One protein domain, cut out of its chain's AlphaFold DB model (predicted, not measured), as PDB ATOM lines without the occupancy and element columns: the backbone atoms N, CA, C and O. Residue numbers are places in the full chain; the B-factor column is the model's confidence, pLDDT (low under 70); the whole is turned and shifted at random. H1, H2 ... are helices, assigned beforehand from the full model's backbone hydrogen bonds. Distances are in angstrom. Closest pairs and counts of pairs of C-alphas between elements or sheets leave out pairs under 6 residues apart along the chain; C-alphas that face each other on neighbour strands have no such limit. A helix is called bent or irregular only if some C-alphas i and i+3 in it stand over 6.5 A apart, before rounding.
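What this domain is: This is residues 10 to 52 of the 298 residues of an uncharacterized protein of Cercospora zeina (UniProt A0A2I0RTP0). One long, unbroken helix, H1, makes nearly the full length, and at its far end a short helix, H2, turns off after a tight link, like the short arm of an L. The two helices meet at the corner of the L and do not fold back on each other. The printed part has 43 residues, with two named helices, H1 then H2, and no named strand; the class is all helix. It is extended, with a radius of gyration of the C-alphas of 17.6 A, and the C-alphas span 55 by 21 by 6 A.

Where its parts are: H1 is residues 10 to 40, 45.5 A from first to last C-alpha. It begins at C-alpha 10, at (-12.634, -18.413, 21.345), and ends at C-alpha 40, at (-39.576, -44.976, -4.000). Gly 41 and Pro 42 follow. H2 is residues 43 to 52, 15.0 A long between its first and last C-alphas, and ends at C-alpha 52, at (-49.053, -55.043, 9.661).

How they stand to each other: H1 and H2 meet only through their link, the two residues 41 and 42, a tight link. Along H1 z falls from 21.345 at C-alpha 10 to -4.000 at C-alpha 40; along H2 it rises from -3.221 at C-alpha 43 to 9.661 at C-alpha 52. Residues 10 to 36, 38 to 44 and 46 to 52 stand free. In H1 and H2 every O i to N i+4 pair is within hydrogen-bond range. Neither helix is bent or irregular.

The domain as a whole: The C-alphas of Cys 10 and Ala 50, the two farthest apart, are 55.1 A apart. The printed part has no cut and no long link. The mean pLDDT of the printed part is 77.9; it is 88 in H1 and 50 in H2, and residues 42 to 52 are under 70.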
ATOM      1  N   CYS A  10     -13.014 -17.367  22.297       85.69
ATOM      2  CA  CYS A  10     -12.634 -18.413  21.345       85.69
ATOM      3  C   CYS A  10     -13.390 -19.732  21.580       85.69
ATOM      4  O   CYS A  10     -13.865 -20.339  20.616       85.69
ATOM      5  N   ALA A  11     -13.576 -20.145  22.839       86.19
ATOM      6  CA  ALA A  11     -14.344 -21.345  23.185       86.19
ATOM      7  C   ALA A  11     -15.814 -21.251  22.724       86.19
ATOM      8  O   ALA A  11     -16.297 -22.132  22.006       86.19
ATOM      9  N   ARG A  12     -16.508 -20.144  23.036       87.88
ATOM     10  CA  ARG A  12     -17.906 -19.917  22.612       87.88
ATOM     11  C   ARG A  12     -18.065 -19.897  21.086       87.88
ATOM     12  O   ARG A  12     -19.041 -20.434  20.564       87.88
ATOM     13  N   HIS A  13     -17.110 -19.316  20.359       90.56
ATOM     14  CA  HIS A  13     -17.147 -19.278  18.895       90.56
ATOM     15  C   HIS A  13     -16.906 -20.662  18.261       90.56
ATOM     16  O   HIS A  13     -17.598 -21.020  17.305       90.56
ATOM     17  N   ARG A  14     -16.000 -21.481  18.822       90.19
ATOM     18  CA  ARG A  14     -15.810 -22.883  18.399       90.19
ATOM     19  C   ARG A  14     -17.068 -23.724  18.642       90.19
ATOM     20  O   ARG A  14     -17.501 -24.415  17.722       90.19
ATOM     21  N   ALA A  15     -17.701 -23.596  19.811       88.56
ATOM     22  CA  ALA A  15     -18.950 -24.294  20.128       88.56
ATOM     23  C   ALA A  15     -20.078 -23.954  19.132       88.56
ATOM     24  O   ALA A  15     -20.684 -24.859  18.563       88.56
ATOM     25  N   ARG A  16     -20.293 -22.661  18.830       91.62
ATOM     26  CA  ARG A  16     -21.295 -22.220  17.837       91.62
ATOM     27  C   ARG A  16     -21.026 -22.755  16.425       91.62
ATOM     28  O   ARG A  16     -21.958 -23.144  15.726       91.62
ATOM     29  N   ARG A  17     -19.760 -22.808  15.990       92.62
ATOM     30  CA  ARG A  17     -19.399 -23.401  14.687       92.62
ATOM     31  C   ARG A  17     -19.643 -24.912  14.651       92.62
ATOM     32  O   ARG A  17     -20.059 -25.424  13.615       92.62
ATOM     33  N   PHE A  18     -19.426 -25.615  15.763       91.94
ATOM     34  CA  PHE A  18     -19.715 -27.045  15.871       91.94
ATOM     35  C   PHE A  18     -21.224 -27.334  15.805       91.94
ATOM     36  O   PHE A  18     -21.645 -28.179  15.016       91.94
ATOM     37  N   THR A  19     -22.053 -26.585  16.545       91.88
ATOM     38  CA  THR A  19     -23.517 -26.757  16.505       91.88
ATOM     39  C   THR A  19     -24.101 -26.458  15.126       91.88
ATOM     40  O   THR A  19     -24.932 -27.227  14.650       91.88
ATOM     41  N   LEU A  20     -23.631 -25.409  14.438       93.38
ATOM     42  CA  LEU A  20     -24.086 -25.087  13.078       93.38
ATOM     43  C   LEU A  20     -23.711 -26.175  12.059       93.38
ATOM     44  O   LEU A  20     -24.546 -26.554  11.242       93.38
ATOM     45  N   ARG A  21     -22.499 -26.743  12.138       93.50
ATOM     46  CA  ARG A  21     -22.100 -27.877  11.283       93.50
ATOM     47  C   ARG A  21     -22.950 -29.124  11.540       93.50
ATOM     48  O   ARG A  21     -23.346 -29.784  10.586       93.50
ATOM     49  N   ARG A  22     -23.276 -29.419  12.804       94.06
ATOM     50  CA  ARG A  22     -24.155 -30.543  13.164       94.06
ATOM     51  C   ARG A  22     -25.589 -30.336  12.658       94.06
ATOM     52  O   ARG A  22     -26.175 -31.275  12.136       94.06
ATOM     53  N   MET A  23     -26.121 -29.115  12.749       93.62
ATOM     54  CA  MET A  23     -27.437 -28.752  12.199       93.62
ATOM     55  C   MET A  23     -27.486 -28.907  10.672       93.62
ATOM     56  O   MET A  23     -28.448 -29.469  10.155       93.62
ATOM     57  N   ALA A  24     -26.444 -28.465   9.960       92.62
ATOM     58  CA  ALA A  24     -26.346 -28.605   8.505       92.62
ATOM     59  C   ALA A  24     -26.244 -30.076   8.060       92.62
ATOM     60  O   ALA A  24     -26.908 -30.476   7.108       92.62
ATOM     61  N   ALA A  25     -25.474 -30.900   8.782       92.31
ATOM     62  CA  ALA A  25     -25.395 -32.339   8.523       92.31
ATOM     63  C   ALA A  25     -26.746 -33.049   8.741       92.31
ATOM     64  O   ALA A  25     -27.103 -33.930   7.966       92.31
ATOM     65  N   LEU A  26     -27.514 -32.643   9.759       93.88
ATOM     66  CA  LEU A  26     -28.856 -33.175  10.017       93.88
ATOM     67  C   LEU A  26     -29.871 -32.776   8.935       93.88
ATOM     68  O   LEU A  26     -30.663 -33.622   8.533       93.88
ATOM     69  N   HIS A  27     -29.826 -31.537   8.430       91.31
ATOM     70  CA  HIS A  27     -30.674 -31.114   7.305       91.31
ATOM     71  C   HIS A  27     -30.332 -31.898   6.036       91.31
ATOM     72  O   HIS A  27     -31.208 -32.536   5.467       91.31
ATOM     73  N   SER A  28     -29.046 -31.978   5.672       91.38
ATOM     74  CA  SER A  28     -28.610 -32.767   4.514       91.38
ATOM     75  C   SER A  28     -29.003 -34.248   4.626       91.38
ATOM     76  O   SER A  28     -29.396 -34.846   3.627       91.38
ATOM     77  N   ALA A  29     -28.951 -34.842   5.824       89.94
ATOM     78  CA  ALA A  29     -29.437 -36.201   6.040       89.94
ATOM     79  C   ALA A  29     -30.959 -36.308   5.821       89.94
ATOM     80  O   ALA A  29     -31.403 -37.211   5.114       89.94
ATOM     81  N   ALA A  30     -31.750 -35.375   6.362       87.88
ATOM     82  CA  ALA A  30     -33.198 -35.332   6.164       87.88
ATOM     83  C   ALA A  30     -33.578 -35.176   4.679       87.88
ATOM     84  O   ALA A  30     -34.422 -35.925   4.190       87.88
ATOM     85  N   ASP A  31     -32.888 -34.299   3.944       88.12
ATOM     86  CA  ASP A  31     -33.082 -34.111   2.503       88.12
ATOM     87  C   ASP A  31     -32.810 -35.411   1.728       88.12
ATOM     88  O   ASP A  31     -33.607 -35.801   0.875       88.12
ATOM     89  N   THR A  32     -31.744 -36.155   2.065       88.69
ATOM     90  CA  THR A  32     -31.466 -37.453   1.414       88.69
ATOM     91  C   THR A  32     -32.495 -38.538   1.738       88.69
ATOM     92  O   THR A  32     -32.713 -39.424   0.912       88.69
ATOM     93  N   VAL A  33     -33.144 -38.485   2.907       84.50
ATOM     94  CA  VAL A  33     -34.243 -39.402   3.256       84.50
ATOM     95  C   VAL A  33     -35.496 -39.038   2.462       84.50
ATOM     96  O   VAL A  33     -36.048 -39.902   1.787       84.50
ATOM     97  N   LEU A  34     -35.886 -37.760   2.444       78.81
ATOM     98  CA  LEU A  34     -37.027 -37.275   1.659       78.81
ATOM     99  C   LEU A  34     -36.852 -37.546   0.157       78.81
ATOM    100  O   LEU A  34     -37.794 -37.973  -0.507       78.81
ATOM    101  N   GLN A  35     -35.641 -37.373  -0.378       83.06
ATOM    102  CA  GLN A  35     -35.339 -37.658  -1.781       83.06
ATOM    103  C   GLN A  35     -35.417 -39.161  -2.108       83.06
ATOM    104  O   GLN A  35     -35.843 -39.517  -3.207       83.06
ATOM    105  N   ARG A  36     -35.064 -40.046  -1.164       79.00
ATOM    106  CA  ARG A  36     -35.237 -41.503  -1.310       79.00
ATOM    107  C   ARG A  36     -36.703 -41.922  -1.251       79.00
ATOM    108  O   ARG A  36     -37.127 -42.690  -2.108       79.00
ATOM    109  N   GLU A  37     -37.478 -41.384  -0.311       74.81
ATOM    110  CA  GLU A  37     -38.930 -41.614  -0.235       74.81
ATOM    111  C   GLU A  37     -39.632 -41.150  -1.522       74.81
ATOM    112  O   GLU A  37     -40.442 -41.878  -2.094       74.81
ATOM    113  N   HIS A  38     -39.257 -39.984  -2.060       77.94
ATOM    114  CA  HIS A  38     -39.835 -39.472  -3.306       77.94
ATOM    115  C   HIS A  38     -39.470 -40.326  -4.537       77.94
ATOM    116  O   HIS A  38     -40.281 -40.465  -5.450       77.94
ATOM    117  N   GLN A  39     -38.281 -40.943  -4.558       77.56
ATOM    118  CA  GLN A  39     -37.880 -41.896  -5.604       77.56
ATOM    119  C   GLN A  39     -38.526 -43.284  -5.456       77.56
ATOM    120  O   GLN A  39     -38.674 -43.986  -6.455       77.56
ATOM    121  N   ALA A  40     -38.930 -43.686  -4.249       72.69
ATOM    122  CA  ALA A  40     -39.576 -44.976  -4.000       72.69
ATOM    123  C   ALA A  40     -41.057 -45.020  -4.444       72.69
ATOM    124  O   ALA A  40     -41.649 -46.101  -4.536       72.69
ATOM    125  N   GLY A  41     -41.651 -43.860  -4.747       71.50
ATOM    126  CA  GLY A  41     -43.056 -43.719  -5.132       71.50
ATOM    127  C   GLY A  41     -44.035 -44.001  -3.978       71.50
ATOM    128  O   GLY A  41     -43.624 -44.333  -2.872       71.50
ATOM    129  N   PRO A  42     -45.358 -43.898  -4.202       60.44
ATOM    130  CA  PRO A  42     -46.366 -44.077  -3.145       60.44
ATOM    131  C   PRO A  42     -46.632 -45.547  -2.743       60.44
ATOM    132  O   PRO A  42     -47.422 -45.812  -1.839       60.44
ATOM    133  N   ALA A  43     -45.997 -46.521  -3.403       48.72
ATOM    134  CA  ALA A  43     -46.264 -47.951  -3.221       48.72
ATOM    135  C   ALA A  43     -45.757 -48.610  -1.905       48.72
ATOM    136  O   ALA A  43     -46.468 -49.476  -1.385       48.72
ATOM    137  N   PRO A  44     -44.583 -48.269  -1.325       52.91
ATOM    138  CA  PRO A  44     -44.030 -49.017  -0.191       52.91
ATOM    139  C   PRO A  44     -44.753 -48.720   1.132       52.91
ATOM    140  O   PRO A  44     -44.870 -49.607   1.979       52.91
ATOM    141  N   CYS A  45     -45.317 -47.517   1.291       45.47
ATOM    142  CA  CYS A  45     -46.090 -47.137   2.478       45.47
ATOM    143  C   CYS A  45     -47.374 -47.975   2.627       45.47
ATOM    144  O   CYS A  45     -47.702 -48.431   3.724       45.47
ATOM    145  N   LEU A  46     -48.076 -48.236   1.516       49.34
ATOM    146  CA  LEU A  46     -49.290 -49.059   1.508       49.34
ATOM    147  C   LEU A  46     -48.991 -50.539   1.790       49.34
ATOM    148  O   LEU A  46     -49.760 -51.192   2.493       49.34
ATOM    149  N   LEU A  47     -47.860 -51.063   1.305       53.62
ATOM    150  CA  LEU A  47     -47.455 -52.449   1.562       53.62
ATOM    151  C   LEU A  47     -47.052 -52.695   3.024       53.62
ATOM    152  O   LEU A  47     -47.362 -53.758   3.561       53.62
ATOM    153  N   LEU A  48     -46.420 -51.726   3.694       52.78
ATOM    154  CA  LEU A  48     -46.107 -51.829   5.126       52.78
ATOM    155  C   LEU A  48     -47.368 -51.791   6.005       52.78
ATOM    156  O   LEU A  48     -47.474 -52.580   6.946       52.78
ATOM    157  N   LEU A  49     -48.351 -50.947   5.670       51.81
ATOM    158  CA  LEU A  49     -49.650 -50.918   6.355       51.81
ATOM    159  C   LEU A  49     -50.455 -52.209   6.126       51.81
ATOM    160  O   LEU A  49     -50.967 -52.788   7.083       51.81
ATOM    161  N   ALA A  50     -50.507 -52.705   4.885       49.47
ATOM    162  CA  ALA A  50     -51.215 -53.940   4.545       49.47
ATOM    163  C   ALA A  50     -50.596 -55.190   5.198       49.47
ATOM    164  O   ALA A  50     -51.320 -56.121   5.549       49.47
ATOM    165  N   ARG A  51     -49.269 -55.221   5.385       50.44
ATOM    166  CA  ARG A  51     -48.590 -56.337   6.059       50.44
ATOM    167  C   ARG A  51     -48.880 -56.337   7.562       50.44
ATOM    168  O   ARG A  51     -49.288 -57.365   8.086       50.44
ATOM    169  N   ARG A  52     -48.797 -55.173   8.217       46.75
ATOM    170  CA  ARG A  52     -49.053 -55.043   9.661       46.75
ATOM    171  C   ARG A  52     -50.502 -55.370  10.048       46.75
ATOM    172  O   ARG A  52     -50.714 -56.065  11.033       46.75
TER     173      ARG A  52